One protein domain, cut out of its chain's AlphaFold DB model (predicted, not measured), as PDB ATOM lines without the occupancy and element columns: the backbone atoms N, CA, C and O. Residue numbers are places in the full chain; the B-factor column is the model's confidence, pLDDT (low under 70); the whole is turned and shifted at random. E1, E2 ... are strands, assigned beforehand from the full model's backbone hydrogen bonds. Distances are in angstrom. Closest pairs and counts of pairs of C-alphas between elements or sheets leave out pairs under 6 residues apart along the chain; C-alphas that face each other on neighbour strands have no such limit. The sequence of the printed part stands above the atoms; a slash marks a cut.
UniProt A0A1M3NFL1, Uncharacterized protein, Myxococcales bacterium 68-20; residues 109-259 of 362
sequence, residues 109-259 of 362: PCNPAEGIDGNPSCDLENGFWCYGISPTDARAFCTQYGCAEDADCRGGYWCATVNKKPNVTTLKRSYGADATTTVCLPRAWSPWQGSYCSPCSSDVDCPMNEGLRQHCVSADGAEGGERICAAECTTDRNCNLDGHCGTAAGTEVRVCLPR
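AT A GLANCE: This is residues 109 to 259 of the 362 residues of an uncharacterized protein of Myxococcales bacterium 68-20 (UniProt A0A1M3NFL1). Little regular structure: two loop-rich lobes in a row, one holding hairpins E1-E2 and E3-E4, the other E5-E6 and E7-E8, joined within residues 187 to 213. Of 151 printed residues, 42 lie in eight named strands, E1 to E8 in order, with no named helix. The class is all strand, in four two-stranded antiparallel sheets. The whole is compact, radius of gyration of the C-alphas 16.0 A, spanning 47 by 32 by 29 A.

IN THESE COORDINATES: E1 is residues 128 to 131, from C-alpha 128 at (-126.958, 27.990, 97.221); E2 is 141 to 144. E3, 157 to 163, measures 17.7 A from first to last C-alpha; E4, 180 to 186, 18.0 A. E5 is 214 to 218, E6 227 to 231, E7 243 to 247, and E8 254 to 258, ending at C-alpha 258 (-118.423, 36.875, 69.408).

HOW THE PARTS SIT: Within hydrogen-bond range are N 129 and O 143 in hairpin E1-E2, 2.8 A; N 160 and O 183 in E3-E4, 2.8 A; N 217 and O 228 in E5-E6, 3.0 A; N 246 and O 255 in E7-E8, 3.0 A. The closest C-alphas of E2 and E4 are Gln 144 and Cys 184, 5.5 A; of E6 and E8, Ala 231 and Val 255, 5.3 A. E4 and E6 are apart.

THE WHOLE: The farthest C-alphas, of Gly 118 and Gly 250, are 47.5 A apart. The printed part has no cut. Links E2-E3, E3-E4, E4-E5 and E6-E7 are long. Residues 189 to 196 have pLDDT under 70.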
ATOM      1  N   PRO A 109    -128.488  38.883  95.211       94.31
ATOM      2  CA  PRO A 109    -127.167  39.424  95.510       94.31
ATOM      3  C   PRO A 109    -126.603  38.816  96.799       94.31
ATOM      4  O   PRO A 109    -127.339  38.586  97.759       94.31
ATOM      5  N   CYS A 110    -125.290  38.601  96.836       96.06
ATOM      6  CA  CYS A 110    -124.565  38.185  98.036       96.06
ATOM      7  C   CYS A 110    -123.371  39.102  98.296       96.06
ATOM      8  O   CYS A 110    -122.822  39.717  97.383       96.06
ATOM      9  N   ASN A 111    -122.954  39.197  99.558       96.19
ATOM     10  CA  ASN A 111    -121.764  39.954  99.926       96.19
ATOM     11  C   ASN A 111    -120.507  39.098  99.679       96.19
ATOM     12  O   ASN A 111    -120.276  38.167 100.451       96.19
ATOM     13  N   PRO A 112    -119.656  39.384  98.676       95.44
ATOM     14  CA  PRO A 112    -118.497  38.539  98.366       95.44
ATOM     15  C   PRO A 112    -117.517  38.403  99.543       95.44
ATOM     16  O   PRO A 112    -116.862  37.371  99.689       95.44
ATOM     17  N   ALA A 113    -117.454  39.399 100.433       95.19
ATOM     18  CA  ALA A 113    -116.586  39.369 101.608       95.19
ATOM     19  C   ALA A 113    -116.971  38.282 102.635       95.19
ATOM     20  O   ALA A 113    -116.155  37.936 103.487       95.19
ATOM     21  N   GLU A 114    -118.185  37.729 102.552       95.88
ATOM     22  CA  GLU A 114    -118.683  36.662 103.435       95.88
ATOM     23  C   GLU A 114    -118.371  35.248 102.906       95.88
ATOM     24  O   GLU A 114    -118.782  34.252 103.499       95.88
ATOM     25  N   GLY A 115    -117.599  35.139 101.820       95.88
ATOM     26  CA  GLY A 115    -117.140  33.862 101.271       95.88
ATOM     27  C   GLY A 115    -118.153  33.176 100.351       95.88
ATOM     28  O   GLY A 115    -119.183  33.751 100.002       95.88
ATOM     29  N   ILE A 116    -117.817  31.955  99.916       96.25
ATOM     30  CA  ILE A 116    -118.592  31.168  98.936       96.25
ATOM     31  C   ILE A 116    -119.721  30.409  99.639       96.25
ATOM     32  O   ILE A 116    -120.896  30.704  99.438       96.25
ATOM     33  N   ASP A 117    -119.348  29.446 100.476       94.75
ATOM     34  CA  ASP A 117    -120.195  28.409 101.074       94.75
ATOM     35  C   ASP A 117    -120.646  28.730 102.508       94.75
ATOM     36  O   ASP A 117    -121.443  27.997 103.089       94.75
ATOM     37  N   GLY A 118    -120.166  29.841 103.071       94.50
ATOM     38  CA  GLY A 118    -120.566  30.367 104.380       94.50
ATOM     39  C   GLY A 118    -121.386  31.656 104.313       94.50
ATOM     40  O   GLY A 118    -121.598  32.286 105.346       94.50
ATOM     41  N   ASN A 119    -121.814  32.069 103.118       96.12
ATOM     42  CA  ASN A 119    -122.456  33.359 102.902       96.12
ATOM     43  C   ASN A 119    -123.908  33.368 103.427       96.12
ATOM     44  O   ASN A 119    -124.764  32.729 102.811       96.12
ATOM     45  N   PRO A 120    -124.234  34.100 104.510       95.31
ATOM     46  CA  PRO A 120    -125.579  34.112 105.093       95.31
ATOM     47  C   PRO A 120    -126.628  34.773 104.191       95.31
ATOM     48  O   PRO A 120    -127.823  34.621 104.437       95.31
ATOM     49  N   SER A 121    -126.204  35.502 103.152       95.81
ATOM     50  CA  SER A 121    -127.123  36.062 102.157       95.81
ATOM     51  C   SER A 121    -127.692  34.983 101.232       95.81
ATOM     52  O   SER A 121    -128.716  35.221 100.597       95.81
ATOM     53  N   CYS A 122    -127.061  33.807 101.161       96.69
ATOM     54  CA  CYS A 122    -127.481  32.699 100.311       96.69
ATOM     55  C   CYS A 122    -128.155  31.577 101.099       96.69
ATOM     56  O   CYS A 122    -127.906  31.370 102.286       96.69
ATOM     57  N   ASP A 123    -129.025  30.832 100.422       95.44
ATOM     58  CA  ASP A 123    -129.705  29.673 100.992       95.44
ATOM     59  C   ASP A 123    -128.784  28.446 101.075       95.44
ATOM     60  O   ASP A 123    -128.838  27.526 100.252       95.44
ATOM     61  N   LEU A 124    -127.931  28.450 102.099       94.06
ATOM     62  CA  LEU A 124    -126.955  27.392 102.352       94.06
ATOM     63  C   LEU A 124    -127.615  26.024 102.597       94.06
ATOM     64  O   LEU A 124    -127.044  25.002 102.219       94.06
ATOM     65  N   GLU A 125    -128.814  25.991 103.192       92.75
ATOM     66  CA  GLU A 125    -129.550  24.749 103.486       92.75
ATOM     67  C   GLU A 125    -129.956  24.014 102.202       92.75
ATOM     68  O   GLU A 125    -129.964  22.786 102.160       92.75
ATOM     69  N   ASN A 126    -130.221  24.767 101.132       91.56
ATOM     70  CA  ASN A 126    -130.575  24.229  99.820       91.56
ATOM     71  C   ASN A 126    -129.406  24.277  98.816       91.56
ATOM     72  O   ASN A 126    -129.615  24.180  97.604       91.56
ATOM     73  N   GLY A 127    -128.170  24.430  99.307       92.75
ATOM     74  CA  GLY A 127    -126.956  24.359  98.490       92.75
ATOM     75  C   GLY A 127    -126.711  25.571  97.586       92.75
ATOM     76  O   GLY A 127    -126.022  25.442  96.576       92.75
ATOM     77  N   PHE A 128    -127.268  26.741  97.916       95.88
ATOM     78  CA  PHE A 128    -126.958  27.990  97.221       95.88
ATOM     79  C   PHE A 128    -125.772  28.684  97.871       95.88
ATOM     80  O   PHE A 128    -125.800  28.987  99.060       95.88
ATOM     81  N   TRP A 129    -124.760  28.996  97.073       97.44
ATOM     82  CA  TRP A 129    -123.518  29.631  97.500       97.44
ATOM     83  C   TRP A 129    -123.266  30.913  96.711       97.44
ATOM     84  O   TRP A 129    -123.792  31.109  95.614       97.44
ATOM     85  N   CYS A 130    -122.436  31.787  97.267       97.25
ATOM     86  CA  CYS A 130    -122.076  33.043  96.629       97.25
ATOM     87  C   CYS A 130    -121.083  32.791  95.486       97.25
ATOM     88  O   CYS A 130    -119.991  32.248  95.679       97.25
ATOM     89  N   TYR A 131    -121.466  33.175  94.274       95.62
ATOM     90  CA  TYR A 131    -120.610  33.197  93.099       95.62
ATOM     91  C   TYR A 131    -120.204  34.629  92.774       95.62
ATOM     92  O   TYR A 131    -121.023  35.544  92.777       95.62
ATOM     93  N   GLY A 132    -118.928  34.806  92.462       93.38
ATOM     94  CA  GLY A 132    -118.330  36.070  92.060       93.38
ATOM     95  C   GLY A 132    -116.852  35.861  91.763       93.38
ATOM     96  O   GLY A 132    -116.254  34.886  92.219       93.38
ATOM     97  N   ILE A 133    -116.263  36.766  90.990       90.94
ATOM     98  CA  ILE A 133    -114.904  36.636  90.429       90.94
ATOM     99  C   ILE A 133    -113.831  37.346  91.262       90.94
ATOM    100  O   ILE A 133    -112.643  37.262  90.953       90.94
ATOM    101  N   SER A 134    -114.223  38.068  92.314       92.94
ATOM    102  CA  SER A 134    -113.292  38.753  93.211       92.94
ATOM    103  C   SER A 134    -113.890  39.000  94.601       92.94
ATOM    104  O   SER A 134    -115.113  39.062  94.729       92.94
ATOM    105  N   PRO A 135    -113.061  39.236  95.636       95.56
ATOM    106  CA  PRO A 135    -113.539  39.598  96.977       95.56
ATOM    107  C   PRO A 135    -114.325  40.905  97.073       95.56
ATOM    108  O   PRO A 135    -114.958  41.173  98.087       95.56
ATOM    109  N   THR A 136    -114.271  41.729  96.031       94.56
ATOM    110  CA  THR A 136    -114.981  43.007  95.938       94.56
ATOM    111  C   THR A 136    -115.939  43.019  94.755       94.56
ATOM    112  O   THR A 136    -116.266  44.087  94.238       94.56
ATOM    113  N   ASP A 137    -116.345  41.843  94.276       92.00
ATOM    114  CA  ASP A 137    -117.291  41.726  93.179       92.00
ATOM    115  C   ASP A 137    -118.662  42.219  93.646       92.00
ATOM    116  O   ASP A 137    -119.447  41.480  94.235       92.00
ATOM    117  N   ALA A 138    -118.939  43.499  93.391       91.31
ATOM    118  CA  ALA A 138    -120.187  44.166  93.762       91.31
ATOM    119  C   ALA A 138    -121.424  43.528  93.124       91.31
ATOM    120  O   ALA A 138    -122.551  43.929  93.409       91.31
ATOM    121  N   ARG A 139    -121.209  42.576  92.221       89.31
ATOM    122  CA  ARG A 139    -122.252  41.895  91.506       89.31
ATOM    123  C   ARG A 139    -122.339  40.402  91.864       89.31
ATOM    124  O   ARG A 139    -123.096  39.670  91.239       89.31
ATOM    125  N   ALA A 140    -121.605  39.941  92.876       93.88
ATOM    126  CA  ALA A 140    -121.696  38.562  93.339       93.88
ATOM    127  C   ALA A 140    -123.151  38.165  93.666       93.88
ATOM    128  O   ALA A 140    -123.932  38.962  94.198       93.88
ATOM    129  N   PHE A 141    -123.519  36.927  93.340       94.81
ATOM    130  CA  PHE A 141    -124.887  36.433  93.485       94.81
ATOM    131  C   PHE A 141    -124.954  34.979  93.955       94.81
ATOM    132  O   PHE A 141    -124.028  34.193  93.769       94.81
ATOM    133  N   CYS A 142    -126.082  34.610  94.552       96.50
ATOM    134  CA  CYS A 142    -126.360  33.265  95.028       96.50
ATOM    135  C   CYS A 142    -126.751  32.342  93.873       96.50
ATOM    136  O   CYS A 142    -127.700  32.616  93.129       96.50
ATOM    137  N   THR A 143    -126.056  31.217  93.750       95.75
ATOM    138  CA  THR A 143    -126.328  30.175  92.753       95.75
ATOM    139  C   THR A 143    -125.863  28.804  93.245       95.75
ATOM    140  O   THR A 143    -125.281  28.695  94.320       95.75
ATOM    141  N   GLN A 144    -126.125  27.749  92.479       95.69
ATOM    142  CA  GLN A 144    -125.684  26.394  92.799       95.69
ATOM    143  C   GLN A 144    -124.380  26.036  92.095       95.69
ATOM    144  O   GLN A 144    -124.142  26.421  90.951       95.69
ATOM    145  N   TYR A 145    -123.553  25.262  92.790       95.50
ATOM    146  CA  TYR A 145    -122.324  24.669  92.277       95.50
ATOM    147  C   TYR A 145    -122.509  23.163  92.094       95.50
ATOM    148  O   TYR A 145    -123.374  22.558  92.721       95.50
ATOM    149  N   GLY A 146    -121.665  22.543  91.273       95.25
ATOM    150  CA  GLY A 146    -121.654  21.090  91.117       95.25
ATOM    151  C   GLY A 146    -122.800  20.536  90.268       95.25
ATOM    152  O   GLY A 146    -123.082  19.345  90.363       95.25
ATOM    153  N   CYS A 147    -123.445  21.362  89.439       95.88
ATOM    154  CA  CYS A 147    -124.375  20.875  88.420       95.88
ATOM    155  C   CYS A 147    -123.654  19.918  87.450       95.88
ATOM    156  O   CYS A 147    -122.454  20.064  87.194       95.88
ATOM    157  N   ALA A 148    -124.373  18.936  86.921       95.00
ATOM    158  CA  ALA A 148    -123.901  18.019  85.889       95.00
ATOM    159  C   ALA A 148    -124.464  18.386  84.509       95.00
ATOM    160  O   ALA A 148    -123.796  18.187  83.495       95.00
ATOM    161  N   GLU A 149    -125.675  18.937  84.476       92.56
ATOM    162  CA  GLU A 149    -126.391  19.309  83.259       92.56
ATOM    163  C   GLU A 149    -127.235  20.573  83.464       92.56
ATOM    164  O   GLU A 149    -127.502  20.989  84.592       92.56
ATOM    165  N   ASP A 150    -127.686  21.188  82.370       91.12
ATOM    166  CA  ASP A 150    -128.503  22.409  82.422       91.12
ATOM    167  C   ASP A 150    -129.818  22.203  83.194       91.12
ATOM    168  O   ASP A 150    -130.296  23.133  83.837       91.12
ATOM    169  N   ALA A 151    -130.361  20.981  83.186       89.94
ATOM    170  CA  ALA A 151    -131.572  20.620  83.921       89.94
ATOM    171  C   ALA A 151    -131.391  20.583  85.451       89.94
ATOM    172  O   ALA A 151    -132.379  20.582  86.181       89.94
ATOM    173  N   ASP A 152    -130.152  20.569  85.957       92.62
ATOM    174  CA  ASP A 152    -129.898  20.749  87.391       92.62
ATOM    175  C   ASP A 152    -130.073  22.215  87.818       92.62
ATOM    176  O   ASP A 152    -130.256  22.511  88.999       92.62
ATOM    177  N   CYS A 153    -130.018  23.141  86.857       92.06
ATOM    178  CA  CYS A 153    -130.184  24.565  87.078       92.06
ATOM    179  C   CYS A 153    -131.645  24.994  86.871       92.06
ATOM    180  O   CYS A 153    -132.412  24.367  86.144       92.06
ATOM    181  N   ARG A 154    -132.032  26.122  87.481       88.94
ATOM    182  CA  ARG A 154    -133.316  26.773  87.181       88.94
ATOM    183  C   ARG A 154    -133.389  27.142  85.695       88.94
ATOM    184  O   ARG A 154    -132.386  27.538  85.108       88.94
ATOM    185  N   GLY A 155    -134.587  27.136  85.116       84.94
ATOM    186  CA  GLY A 155    -134.807  27.718  83.791       84.94
ATOM    187  C   GLY A 155    -134.189  29.116  83.625       84.94
ATOM    188  O   GLY A 155    -134.194  29.939  84.549       84.94
ATOM    189  N   GLY A 156    -133.624  29.383  82.445       84.81
ATOM    190  CA  GLY A 156    -132.838  30.592  82.168       84.81
ATOM    191  C   GLY A 156    -131.427  30.586  82.769       84.81
ATOM    192  O   GLY A 156    -130.697  31.560  82.599       84.81
ATOM    193  N   TYR A 157    -131.021  29.509  83.446       90.69
ATOM    194  CA  TYR A 157    -129.642  29.229  83.838       90.69
ATOM    195  C   TYR A 157    -129.103  28.033  83.047       90.69
ATOM    196  O   TYR A 157    -129.843  27.315  82.372       90.69
ATOM    197  N   TRP A 158    -127.791  27.847  83.100       92.50
ATOM    198  CA  TRP A 158    -127.092  26.740  82.462       92.50
ATOM    199  C   TRP A 158    -125.929  26.273  83.318       92.50
ATOM    200  O   TRP A 158    -125.385  27.046  84.112       92.50
ATOM    201  N   CYS A 159    -125.544  25.017  83.147       94.19
ATOM    202  CA  CYS A 159    -124.455  24.420  83.884       94.19
ATOM    203  C   CYS A 159    -123.112  24.776  83.243       94.19
ATOM    204  O   CYS A 159    -122.628  24.127  82.313       94.19
ATOM    205  N   ALA A 160    -122.499  25.843  83.747       92.38
ATOM    206  CA  ALA A 160    -121.244  26.358  83.237       92.38
ATOM    207  C   ALA A 160    -120.046  25.695  83.903       92.38
ATOM    208  O   ALA A 160    -120.002  25.565  85.122       92.38
ATOM    209  N   THR A 161    -119.022  25.368  83.115       92.44
ATOM    210  CA  THR A 161    -117.691  25.042  83.646       92.44
ATOM    211  C   THR A 161    -116.870  26.322  83.763       92.44
ATOM    212  O   THR A 161    -116.645  27.017  82.772       92.44
ATOM    213  N   VAL A 162    -116.419  26.636  84.976       91.19
ATOM    214  CA  VAL A 162    -115.652  27.843  85.307       91.19
ATOM    215  C   VAL A 162    -114.386  27.485  86.074       91.19
ATOM    216  O   VAL A 162    -114.301  26.433  86.703       91.19
ATOM    217  N   ASN A 163    -113.396  28.374  86.081       91.12
ATOM    218  CA  ASN A 163    -112.246  28.219  86.970       91.12
ATOM    219  C   ASN A 163    -112.686  28.423  88.431       91.12
ATOM    220  O   ASN A 163    -113.408  29.368  88.739       91.12
ATOM    221  N   LYS A 164    -112.205  27.581  89.351       92.94
ATOM    222  CA  LYS A 164    -112.438  27.694  90.801       92.94
ATOM    223  C   LYS A 164    -111.925  29.017  91.360       92.94
ATOM    224  O   LYS A 164    -112.446  29.475  92.373       92.94
ATOM    225  N   LYS A 165    -110.872  29.590  90.764       92.25
ATOM    226  CA  LYS A 165    -110.293  30.888  91.131       92.25
ATOM    227  C   LYS A 165    -109.883  31.677  89.873       92.25
ATOM    228  O   LYS A 165    -109.413  31.055  88.918       92.25
ATOM    229  N   PRO A 166    -109.921  33.022  89.880       91.81
ATOM    230  CA  PRO A 166    -110.263  33.884  91.013       91.81
ATOM    231  C   PRO A 166    -111.739  33.760  91.405       91.81
ATOM    232  O   PRO A 166    -112.554  33.285  90.619       91.81
ATOM    233  N   ASN A 167    -112.048  34.085  92.657       94.00
ATOM    234  CA  ASN A 167    -113.399  34.004  93.197       94.00
ATOM    235  C   ASN A 167    -113.601  35.015  94.342       94.00
ATOM    236  O   ASN A 167    -112.690  35.781  94.670       94.00
ATOM    237  N   VAL A 168    -114.760  34.985  95.004       95.62
ATOM    238  CA  VAL A 168    -115.096  35.883  96.132       95.62
ATOM    239  C   VAL A 168    -114.134  35.815  97.330       95.62
ATOM    240  O   VAL A 168    -114.117  36.709  98.163       95.62
ATOM    241  N   THR A 169    -113.271  34.804  97.422       96.00
ATOM    242  CA  THR A 169    -112.253  34.701  98.486       96.00
ATOM    243  C   THR A 169    -110.856  35.127  98.039       96.00
ATOM    244  O   THR A 169    -109.978  35.331  98.877       96.00
ATOM    245  N   THR A 170    -110.592  35.243  96.732       94.75
ATOM    246  CA  THR A 170    -109.232  35.479  96.233       94.75
ATOM    247  C   THR A 170    -109.187  36.009  94.801       94.75
ATOM    248  O   THR A 170    -109.792  35.447  93.895       94.75
ATOM    249  N   LEU A 171    -108.344  37.019  94.569       91.31
ATOM    250  CA  LEU A 171    -107.943  37.459  93.224       91.31
ATOM    251  C   LEU A 171    -106.898  36.535  92.579       91.31
ATOM    252  O   LEU A 171    -106.639  36.610  91.381       91.31
ATOM    253  N   LYS A 172    -106.256  35.670  93.372       90.88
ATOM    254  CA  LYS A 172    -105.269  34.721  92.859       90.88
ATOM    255  C   LYS A 172    -105.971  33.637  92.051       90.88
ATOM    256  O   LYS A 172    -106.666  32.804  92.629       90.88
ATOM    257  N   ARG A 173    -105.712  33.632  90.747       86.50
ATOM    258  CA  ARG A 173    -106.142  32.596  89.811       86.50
ATOM    259  C   ARG A 173    -105.562  31.224  90.165       86.50
ATOM    260  O   ARG A 173    -104.446  31.117  90.674       86.50
ATOM    261  N   SER A 174    -106.341  30.189  89.886       87.00
ATOM    262  CA  SER A 174    -105.897  28.800  89.831       87.00
ATOM    263  C   SER A 174    -105.832  28.369  88.376       87.00
ATOM    264  O   SER A 174    -106.640  28.847  87.580       87.00
ATOM    265  N   TYR A 175    -104.903  27.479  88.047       87.38
ATOM    266  CA  TYR A 175    -104.661  27.100  86.665       87.38
ATOM    267  C   TYR A 175    -104.839  25.599  86.430       87.38
ATOM    268  O   TYR A 175    -104.558  24.780  87.309       87.38
ATOM    269  N   GLY A 176    -105.267  25.259  85.215       83.25
ATOM    270  CA  GLY A 176    -105.426  23.891  84.720       83.25
ATOM    271  C   GLY A 176    -106.837  23.323  84.902       83.25
ATOM    272  O   GLY A 176    -107.650  23.841  85.666       83.25
ATOM    273  N   ALA A 177    -107.125  22.222  84.204       75.88
ATOM    274  CA  ALA A 177    -108.458  21.616  84.165       75.88
ATOM    275  C   ALA A 177    -108.975  21.179  85.552       75.88
ATOM    276  O   ALA A 177    -110.128  21.444  85.889       75.88
ATOM    277  N   ASP A 178    -108.118  20.615  86.411       83.88
ATOM    278  CA  ASP A 178    -108.484  20.221  87.788       83.88
ATOM    279  C   ASP A 178    -108.857  21.422  88.680       83.88
ATOM    280  O   ASP A 178    -109.487  21.291  89.741       83.88
ATOM    281  N   ALA A 179    -108.488  22.621  88.236       89.62
ATOM    282  CA  ALA A 179    -108.828  23.876  88.870       89.62
ATOM    283  C   ALA A 179    -110.153  24.464  88.364       89.62
ATOM    284  O   ALA A 179    -110.424  25.631  88.635       89.62
ATOM    285  N   THR A 180    -110.989  23.677  87.683       92.81
ATOM    286  CA  THR A 180    -112.348  24.058  87.276       92.81
ATOM    287  C   THR A 180    -113.427  23.453  88.177       92.81
ATOM    288  O   THR A 180    -113.174  22.534  88.958       92.81
ATOM    289  N   THR A 181    -114.625  24.031  88.130       94.75
ATOM    290  CA  THR A 181    -115.843  23.562  88.796       94.75
ATOM    291  C   THR A 181    -117.043  23.871  87.913       94.75
ATOM    292  O   THR A 181    -116.966  24.748  87.051       94.75
ATOM    293  N   THR A 182    -118.161  23.196  88.151       95.56
ATOM    294  CA  THR A 182    -119.431  23.555  87.528       95.56
ATOM    295  C   THR A 182    -120.249  24.478  88.426       95.56
ATOM    296  O   THR A 182    -120.177  24.386  89.657       95.56
ATOM    297  N   VAL A 183    -120.983  25.401  87.814       94.75
ATOM    298  CA  VAL A 183    -121.839  26.379  88.488       94.75
ATOM    299  C   VAL A 183    -123.002  26.760  87.578       94.75
ATOM    300  O   VAL A 183    -122.831  26.901  86.368       94.75
ATOM    301  N   CYS A 184    -124.185  26.948  88.146       94.44
ATOM    302  CA  CYS A 184    -125.323  27.449  87.395       94.44
ATOM    303  C   CYS A 184    -125.149  28.951  87.127       94.44
ATOM    304  O   CYS A 184    -125.213  29.763  88.053       94.44
ATOM    305  N   LEU A 185    -124.945  29.345  85.872       92.19
ATOM    306  CA  LEU A 185    -124.872  30.755  85.472       92.19
ATOM    307  C   LEU A 185    -126.132  31.169  84.715       92.19
ATOM    308  O   LEU A 185    -126.690  30.352  83.985       92.19
ATOM    309  N   PRO A 186    -126.591  32.424  84.853       89.81
ATOM    310  CA  PRO A 186    -127.707  32.914  84.058       89.81
ATOM    311  C   PRO A 186    -127.325  32.938  82.572       89.81
ATOM    312  O   PRO A 186    -126.225  33.360  82.212       89.81
ATOM    313  N   ARG A 187    -128.260  32.564  81.692       87.06
ATOM    314  CA  ARG A 187    -128.153  32.715  80.228       87.06
ATOM    315  C   ARG A 187    -128.420  34.159  79.772       87.06
ATOM    316  O   ARG A 187    -128.985  34.406  78.710       87.06
ATOM    317  N   ALA A 188    -128.061  35.128  80.605       73.38
ATOM    318  CA  ALA A 188    -128.228  36.547  80.341       73.38
ATOM    319  C   ALA A 188    -126.936  37.096  79.742       73.38
ATOM    320  O   ALA A 188    -125.953  37.177  80.471       73.38
ATOM    321  N   TRP A 189    -126.910  37.459  78.454       62.72
ATOM    322  CA  TRP A 189    -125.774  38.147  77.832       62.72
ATOM    323  C   TRP A 189    -125.552  39.475  78.547       62.72
ATOM    324  O   TRP A 189    -126.156  40.471  78.210       62.72
ATOM    325  N   SER A 190    -124.727  39.515  79.576       52.97
ATOM    326  CA  SER A 190    -124.492  40.734  80.340       52.97
ATOM    327  C   SER A 190    -123.049  41.199  80.175       52.97
ATOM    328  O   SER A 190    -122.187  40.427  79.746       52.97
ATOM    329  N   PRO A 191    -122.715  42.427  80.598       47.56
ATOM    330  CA  PRO A 191    -121.360  42.787  81.026       47.56
ATOM    331  C   PRO A 191    -120.757  41.891  82.138       47.56
ATOM    332  O   PRO A 191    -119.674  42.207  82.629       47.56
ATOM    333  N   TRP A 192    -121.417  40.815  82.592       53.88
ATOM    334  CA  TRP A 192    -120.813  39.792  83.452       53.88
ATOM    335  C   TRP A 192    -119.660  39.082  82.730       53.88
ATOM    336  O   TRP A 192    -119.825  38.542  81.632       53.88
ATOM    337  N   GLN A 193    -118.493  38.996  83.372       49.00
ATOM    338  CA  GLN A 193    -117.436  38.102  82.902       49.00
ATOM    339  C   GLN A 193    -117.967  36.656  82.893       49.00
ATOM    340  O   GLN A 193    -118.254  36.084  83.944       49.00
ATOM    341  N   GLY A 194    -118.090  36.061  81.703       49.16
ATOM    342  CA  GLY A 194    -118.505  34.665  81.517       49.16
ATOM    343  C   GLY A 194    -119.908  34.442  80.945       49.16
ATOM    344  O   GLY A 194    -120.194  33.323  80.535       49.16
ATOM    345  N   SER A 195    -120.763  35.467  80.829       57.28
ATOM    346  CA  SER A 195    -122.101  35.300  80.226       57.28
ATOM    347  C   SER A 195    -122.144  35.422  78.702       57.28
ATOM    348  O   SER A 195    -123.167  35.144  78.080       57.28
ATOM    349  N   TYR A 196    -121.025  35.823  78.100       60.03
ATOM    350  CA  TYR A 196    -120.873  36.096  76.672       60.03
ATOM    351  C   TYR A 196    -121.176  34.899  75.749       60.03
ATOM    352  O   TYR A 196    -121.416  35.069  74.560       60.03
ATOM    353  N   CYS A 197    -121.172  33.696  76.321       80.00
ATOM    354  CA  CYS A 197    -121.174  32.417  75.619       80.00
ATOM    355  C   CYS A 197    -122.177  31.424  76.203       80.00
ATOM    356  O   CYS A 197    -121.955  30.211  76.181       80.00
ATOM    357  N   SER A 198    -123.252  31.949  76.788       88.38
ATOM    358  CA  SER A 198    -124.316  31.131  77.356       88.38
ATOM    359  C   SER A 198    -124.949  30.305  76.234       88.38
ATOM    360  O   SER A 198    -125.474  30.915  75.303       88.38
ATOM    361  N   PRO A 199    -124.890  28.959  76.276       91.00
ATOM    362  CA  PRO A 199    -125.435  28.138  75.205       91.00
ATOM    363  C   PRO A 199    -126.955  28.308  75.112       91.00
ATOM    364  O   PRO A 199    -127.578  28.912  75.984       91.00
ATOM    365  N   CYS A 200    -127.568  27.766  74.073       90.56
ATOM    366  CA  CYS A 200    -129.020  27.649  73.972       90.56
ATOM    367  C   CYS A 200    -129.378  26.601  72.922       90.56
ATOM    368  O   CYS A 200    -128.577  26.290  72.041       90.56
ATOM    369  N   SER A 201    -130.589  26.071  73.013       87.62
ATOM    370  CA  SER A 201    -131.199  25.245  71.972       87.62
ATOM    371  C   SER A 201    -132.301  26.002  71.233       87.62
ATOM    372  O   SER A 201    -132.494  25.787  70.037       87.62
ATOM    373  N   SER A 202    -132.994  26.923  71.909       86.56
ATOM    374  CA  SER A 202    -133.997  27.799  71.296       86.56
ATOM    375  C   SER A 202    -134.155  29.120  72.057       86.56
ATOM    376  O   SER A 202    -133.599  29.286  73.139       86.56
ATOM    377  N   ASP A 203    -134.914  30.070  71.501       85.88
ATOM    378  CA  ASP A 203    -135.131  31.395  72.109       85.88
ATOM    379  C   ASP A 203    -135.713  31.331  73.525       85.88
ATOM    380  O   ASP A 203    -135.488  32.237  74.322       85.88
ATOM    381  N   VAL A 204    -136.418  30.247  73.868       84.06
ATOM    382  CA  VAL A 204    -136.977  30.055  75.212       84.06
ATOM    383  C   VAL A 204    -135.908  29.986  76.303       84.06
ATOM    384  O   VAL A 204    -136.163  30.378  77.443       84.06
ATOM    385  N   ASP A 205    -134.703  29.541  75.942       84.88
ATOM    386  CA  ASP A 205    -133.567  29.453  76.853       84.88
ATOM    387  C   ASP A 205    -132.991  30.836  77.169       84.88
ATOM    388  O   ASP A 205    -132.222  30.982  78.114       84.88
ATOM    389  N   CYS A 206    -133.332  31.858  76.382       87.00
ATOM    390  CA  CYS A 206    -132.702  33.165  76.422       87.00
ATOM    391  C   CYS A 206    -133.611  34.179  77.135       87.00
ATOM    392  O   CYS A 206    -134.413  34.852  76.482       87.00
ATOM    393  N   PRO A 207    -133.515  34.316  78.478       83.38
ATOM    394  CA  PRO A 207    -134.332  35.265  79.233       83.38
ATOM    395  C   PRO A 207    -134.040  36.710  78.812       83.38
ATOM    396  O   PRO A 207    -133.068  36.984  78.110       83.38
ATOM    397  N   MET A 208    -134.841  37.674  79.265       81.06
ATOM    398  CA  MET A 208    -134.465  39.075  79.057       81.06
ATOM    399  C   MET A 208    -133.169  39.398  79.809       81.06
ATOM    400  O   MET A 208    -132.958  38.960  80.939       81.06
ATOM    401  N   ASN A 209    -132.309  40.204  79.194       77.25
ATOM    402  CA  ASN A 209    -131.092  40.706  79.816       77.25
ATOM    403  C   ASN A 209    -131.193  42.221  80.002       77.25
ATOM    404  O   ASN A 209    -131.162  42.964  79.027       77.25
ATOM    405  N   GLU A 210    -131.331  42.681  81.248       76.81
ATOM    406  CA  GLU A 210    -131.485  44.112  81.575       76.81
ATOM    407  C   GLU A 210    -132.625  44.792  80.781       76.81
ATOM    408  O   GLU A 210    -132.550  45.957  80.402       76.81
ATOM    409  N   GLY A 211    -133.699  44.040  80.512       77.81
ATOM    410  CA  GLY A 211    -134.841  44.494  79.710       77.81
ATOM    411  C   GLY A 211    -134.639  44.410  78.194       77.81
ATOM    412  O   GLY A 211    -135.575  44.694  77.451       77.81
ATOM    413  N   LEU A 212    -133.461  43.994  77.723       81.69
ATOM    414  CA  LEU A 212    -133.218  43.675  76.319       81.69
ATOM    415  C   LEU A 212    -133.637  42.240  76.019       81.69
ATOM    416  O   LEU A 212    -133.360  41.312  76.786       81.69
ATOM    417  N   ARG A 213    -134.279  42.055  74.866       85.62
ATOM    418  CA  ARG A 213    -134.576  40.728  74.339       85.62
ATOM    419  C   ARG A 213    -133.280  40.038  73.922       85.62
ATOM    420  O   ARG A 213    -132.350  40.677  73.425       85.62
ATOM    421  N   GLN A 214    -133.242  38.729  74.125       88.12
ATOM    422  CA  GLN A 214    -132.192  37.864  73.619       88.12
ATOM    423  C   GLN A 214    -132.768  36.853  72.631       88.12
ATOM    424  O   GLN A 214    -133.957  36.538  72.682       88.12
ATOM    425  N   HIS A 215    -131.902  36.348  71.759       89.56
ATOM    426  CA  HIS A 215    -132.223  35.330  70.764       89.56
ATOM    427  C   HIS A 215    -131.187  34.218  70.815       89.56
ATOM    428  O   HIS A 215    -130.002  34.472  71.043       89.56
ATOM    429  N   CYS A 216    -131.635  32.994  70.577       91.31
ATOM    430  CA  CYS A 216    -130.778  31.842  70.430       91.31
ATOM    431  C   CYS A 216    -130.262  31.764  68.996       91.31
ATOM    432  O   CYS A 216    -130.945  31.286  68.088       91.31
ATOM    433  N   VAL A 217    -129.030  32.202  68.785       92.62
ATOM    434  CA  VAL A 217    -128.429  32.370  67.456       92.62
ATOM    435  C   VAL A 217    -127.113  31.618  67.367       92.62
ATOM    436  O   VAL A 217    -126.522  31.283  68.390       92.62
ATOM    437  N   SER A 218    -126.625  31.368  66.157       93.00
ATOM    438  CA  SER A 218    -125.269  30.851  65.975       93.00
ATOM    439  C   SER A 218    -124.245  31.894  66.419       93.00
ATOM    440  O   SER A 218    -124.388  33.080  66.113       93.00
ATOM    441  N   ALA A 219    -123.203  31.461  67.127       90.38
ATOM    442  CA  ALA A 219    -122.159  32.338  67.651       90.38
ATOM    443  C   ALA A 219    -121.437  33.124  66.538       90.38
ATOM    444  O   ALA A 219    -121.087  34.288  66.720       90.38
ATOM    445  N   ASP A 220    -121.282  32.528  65.359       89.31
ATOM    446  CA  ASP A 220    -120.666  33.158  64.187       89.31
ATOM    447  C   ASP A 220    -121.603  34.119  63.436       89.31
ATOM    448  O   ASP A 220    -121.187  34.754  62.466       89.31
ATOM    449  N   GLY A 221    -122.868  34.232  63.856       86.06
ATOM    450  CA  GLY A 221    -123.908  34.967  63.134       86.06
ATOM    451  C   GLY A 221    -124.365  34.299  61.836       86.06
ATOM    452  O   GLY A 221    -125.207  34.862  61.139       86.06
ATOM    453  N   ALA A 222    -123.836  33.119  61.511       88.25
ATOM    454  CA  ALA A 222    -124.153  32.336  60.326       88.25
ATOM    455  C   ALA A 222    -124.976  31.090  60.719       88.25
ATOM    456  O   ALA A 222    -125.749  31.109  61.674       88.25
ATOM    457  N   GLU A 223    -124.853  29.995  59.973       85.12
ATOM    458  CA  GLU A 223    -125.511  28.713  60.273       85.12
ATOM    459  C   GLU A 223    -124.572  27.750  61.030       85.12
ATOM    460  O   GLU A 223    -124.664  26.530  60.884       85.12
ATOM    461  N   GLY A 224    -123.629  28.292  61.811       83.81
ATOM    462  CA  GLY A 224    -122.703  27.511  62.627       83.81
ATOM    463  C   GLY A 224    -123.401  26.633  63.675       83.81
ATOM    464  O   GLY A 224    -124.529  26.883  64.094       83.81
ATOM    465  N   GLY A 225    -122.713  25.578  64.123       86.06
ATOM    466  CA  GLY A 225    -123.282  24.610  65.071       86.06
ATOM    467  C   GLY A 225    -123.325  25.083  66.530       86.06
ATOM    468  O   GLY A 225    -124.142  24.593  67.307       86.06
ATOM    469  N   GLU A 226    -122.458  26.017  66.927       91.69
ATOM    470  CA  GLU A 226    -122.460  26.569  68.285       91.69
ATOM    471  C   GLU A 226    -123.519  27.666  68.400       91.69
ATOM    472  O   GLU A 226    -123.409  28.701  67.745       91.69
ATOM    473  N   ARG A 227    -124.519  27.455  69.260       92.25
ATOM    474  CA  ARG A 227    -125.584  28.431  69.514       92.25
ATOM    475  C   ARG A 227    -125.446  29.079  70.881       92.25
ATOM    476  O   ARG A 227    -125.094  28.408  71.855       92.25
ATOM    477  N   ILE A 228    -125.744  30.371  70.942       92.62
ATOM    478  CA  ILE A 228    -125.657  31.201  72.140       92.62
ATOM    479  C   ILE A 228    -126.882  32.101  72.292       92.62
ATOM    480  O   ILE A 228    -127.500  32.501  71.305       92.62
ATOM    481  N   CYS A 229    -127.194  32.466  73.534       91.12
ATOM    482  CA  CYS A 229    -128.090  33.582  73.807       91.12
ATOM    483  C   CYS A 229    -127.362  34.903  73.545       91.12
ATOM    484  O   CYS A 229    -126.387  35.226  74.226       91.12
ATOM    485  N   ALA A 230    -127.840  35.657  72.557       90.25
ATOM    486  CA  ALA A 230    -127.291  36.950  72.171       90.25
ATOM    487  C   ALA A 230    -128.347  38.048  72.330       90.25
ATOM    488  O   ALA A 230    -129.467  37.922  71.831       90.25
ATOM    489  N   ALA A 231    -127.993  39.136  73.020       89.75
ATOM    490  CA  ALA A 231    -128.881  40.282  73.198       89.75
ATOM    491  C   ALA A 231    -129.018  41.107  71.917       89.75
ATOM    492  O   ALA A 231    -128.053  41.263  71.166       89.75
ATOM    493  N   GLU A 232    -130.206  41.671  71.704       90.25
ATOM    494  CA  GLU A 232    -130.459  42.610  70.615       90.25
ATOM    495  C   GLU A 232    -129.565  43.853  70.704       90.25
ATOM    496  O   GLU A 232    -129.264  44.374  71.782       90.25
ATOM    497  N   CYS A 233    -129.166  44.365  69.543       91.06
ATOM    498  CA  CYS A 233    -128.316  45.541  69.429       91.06
ATOM    499  C   CYS A 233    -128.703  46.396  68.223       91.06
ATOM    500  O   CYS A 233    -129.259  45.921  67.235       91.06
ATOM    501  N   THR A 234    -128.348  47.679  68.269       91.62
ATOM    502  CA  THR A 234    -128.459  48.573  67.104       91.62
ATOM    503  C   THR A 234    -127.088  48.962  66.560       91.62
ATOM    504  O   THR A 234    -126.929  49.211  65.362       91.62
ATOM    505  N   THR A 235    -126.073  48.979  67.421       89.56
ATOM    506  CA  THR A 235    -124.688  49.318  67.099       89.56
ATOM    507  C   THR A 235    -123.726  48.494  67.951       89.56
ATOM    508  O   THR A 235    -124.106  47.977  68.999       89.56
ATOM    509  N   ASP A 236    -122.451  48.451  67.563       86.31
ATOM    510  CA  ASP A 236    -121.388  47.826  68.366       86.31
ATOM    511  C   ASP A 236    -121.282  48.411  69.783       86.31
ATOM    512  O   ASP A 236    -120.810  47.735  70.687       86.31
ATOM    513  N   ARG A 237    -121.754  49.646  70.007       85.12
ATOM    514  CA  ARG A 237    -121.738  50.293  71.331       85.12
ATOM    515  C   ARG A 237    -122.728  49.677  72.317       85.12
ATOM    516  O   ARG A 237    -122.594  49.906  73.512       85.12
ATOM    517  N   ASN A 238    -123.726  48.942  71.825       86.50
ATOM    518  CA  ASN A 238    -124.628  48.164  72.673       86.50
ATOM    519  C   ASN A 238    -123.979  46.854  73.136       86.50
ATOM    520  O   ASN A 238    -124.474  46.235  74.070       86.50
ATOM    521  N   CYS A 239    -122.890  46.444  72.481       84.56
ATOM    522  CA  CYS A 239    -122.187  45.212  72.778       84.56
ATOM    523  C   CYS A 239    -121.020  45.450  73.747       84.56
ATOM    524  O   CYS A 239    -120.437  46.534  73.803       84.56
ATOM    525  N   ASN A 240    -120.652  44.413  74.503       77.75
ATOM    526  CA  ASN A 240    -119.434  44.392  75.306       77.75
ATOM    527  C   ASN A 240    -118.231  44.576  74.375       77.75
ATOM    528  O   ASN A 240    -118.327  44.314  73.175       77.75
ATOM    529  N   LEU A 241    -117.087  44.991  74.926       74.81
ATOM    530  CA  LEU A 241    -115.887  45.326  74.142       74.81
ATOM    531  C   LEU A 241    -115.453  44.209  73.172       74.81
ATOM    532  O   LEU A 241    -114.911  44.492  72.102       74.81
ATOM    533  N   ASP A 242    -115.759  42.961  73.514       76.06
ATOM    534  CA  ASP A 242    -115.395  41.758  72.755       76.06
ATOM    535  C   ASP A 242    -116.445  41.315  71.748       76.06
ATOM    536  O   ASP A 242    -116.215  40.367  71.004       76.06
ATOM    537  N   GLY A 243    -117.587  42.001  71.717       82.56
ATOM    538  CA  GLY A 243    -118.661  41.767  70.771       82.56
ATOM    539  C   GLY A 243    -118.794  42.839  69.718       82.56
ATOM    540  O   GLY A 243    -118.233  43.932  69.801       82.56
ATOM    541  N   HIS A 244    -119.557  42.479  68.699       87.50
ATOM    542  CA  HIS A 244    -119.972  43.364  67.629       87.50
ATOM    543  C   HIS A 244    -121.446  43.115  67.319       87.50
ATOM    544  O   HIS A 244    -121.984  42.052  67.629       87.50
ATOM    545  N   CYS A 245    -122.100  44.109  66.734       91.75
ATOM    546  CA  CYS A 245    -123.514  44.050  66.425       91.75
ATOM    547  C   CYS A 245    -123.730  43.514  65.006       91.75
ATOM    548  O   CYS A 245    -123.681  44.272  64.028       91.75
ATOM    549  N   GLY A 246    -123.973  42.207  64.905       92.31
ATOM    550  CA  GLY A 246    -124.185  41.491  63.646       92.31
ATOM    551  C   GLY A 246    -125.646  41.104  63.423       92.31
ATOM    552  O   GLY A 246    -126.462  41.167  64.338       92.31
ATOM    553  N   THR A 247    -125.987  40.726  62.193       94.00
ATOM    554  CA  THR A 247    -127.313  40.184  61.858       94.00
ATOM    555  C   THR A 247    -127.314  38.681  62.097       94.00
ATOM    556  O   THR A 247    -126.415  37.995  61.619       94.00
ATOM    557  N   ALA A 248    -128.312  38.168  62.814       90.75
ATOM    558  CA  ALA A 248    -128.463  36.733  63.021       90.75
ATOM    559  C   ALA A 248    -128.960  36.047  61.739       90.75
ATOM    560  O   ALA A 248    -129.933  36.499  61.125       90.75
ATOM    561  N   ALA A 249    -128.308  34.949  61.347       88.69
ATOM    562  CA  ALA A 249    -128.632  34.200  60.135       88.69
ATOM    563  C   ALA A 249    -130.125  33.879  59.996       88.69
ATOM    564  O   ALA A 249    -130.785  33.463  60.947       88.69
ATOM    565  N   GLY A 250    -130.649  34.063  58.783       84.75
ATOM    566  CA  GLY A 250    -132.050  33.781  58.467       84.75
ATOM    567  C   GLY A 250    -133.054  34.767  59.073       84.75
ATOM    568  O   GLY A 250    -134.256  34.543  58.955       84.75
ATOM    569  N   THR A 251    -132.594  35.856  59.695       86.62
ATOM    570  CA  THR A 251    -133.453  36.875  60.312       86.62
ATOM    571  C   THR A 251    -132.994  38.290  59.947       86.62
ATOM    572  O   THR A 251    -131.886  38.495  59.456       86.62
ATOM    573  N   GLU A 252    -133.838  39.287  60.216       89.69
ATOM    574  CA  GLU A 252    -133.456  40.710  60.172       89.69
ATOM    575  C   GLU A 252    -133.004  41.234  61.549       89.69
ATOM    576  O   GLU A 252    -132.668  42.410  61.700       89.69
ATOM    577  N   VAL A 253    -132.998  40.367  62.567       91.12
ATOM    578  CA  VAL A 253    -132.669  40.732  63.943       91.12
ATOM    579  C   VAL A 253    -131.163  40.924  64.070       91.12
ATOM    580  O   VAL A 253    -130.362  40.109  63.604       91.12
ATOM    581  N   ARG A 254    -130.771  42.014  64.730       94.00
ATOM    582  CA  ARG A 254    -129.373  42.313  65.032       94.00
ATOM    583  C   ARG A 254    -129.074  42.026  66.491       94.00
ATOM    584  O   ARG A 254    -129.807  42.478  67.368       94.00
ATOM    585  N   VAL A 255    -127.993  41.297  66.737       92.31
ATOM    586  CA  VAL A 255    -127.600  40.805  68.059       92.31
ATOM    587  C   VAL A 255    -126.095  40.932  68.292       92.31
ATOM    588  O   VAL A 255    -125.303  41.038  67.352       92.31
ATOM    589  N   CYS A 256    -125.690  40.945  69.559       90.56
ATOM    590  CA  CYS A 256    -124.285  40.999  69.948       90.56
ATOM    591  C   CYS A 256    -123.606  39.630  69.808       90.56
ATOM    592  O   CYS A 256    -123.907  38.711  70.565       90.56
ATOM    593  N   LEU A 257    -122.648  39.518  68.884       89.25
ATOM    594  CA  LEU A 257    -121.950  38.270  68.552       89.25
ATOM    595  C   LEU A 257    -120.462  38.278  68.967       89.25
ATOM    596  O   LEU A 257    -119.841  39.353  68.912       89.25
ATOM    597  N   PRO A 258    -119.872  37.102  69.307       88.00
ATOM    598  CA  PRO A 258    -118.423  36.875  69.408       88.00
ATOM    599  C   PRO A 258    -117.649  37.493  68.263       88.00
ATOM    600  O   PRO A 258    -117.850  37.132  67.110       88.00
ATOM    601  N   ARG A 259    -116.686  38.373  68.572       84.25
ATOM    602  CA  ARG A 259    -115.679  38.787  67.576       84.25
ATOM    603  C   ARG A 259    -114.867  37.599  67.061       84.25
ATOM    604  O   ARG A 259    -114.533  37.567  65.885       84.25
TER     605      ARG A 259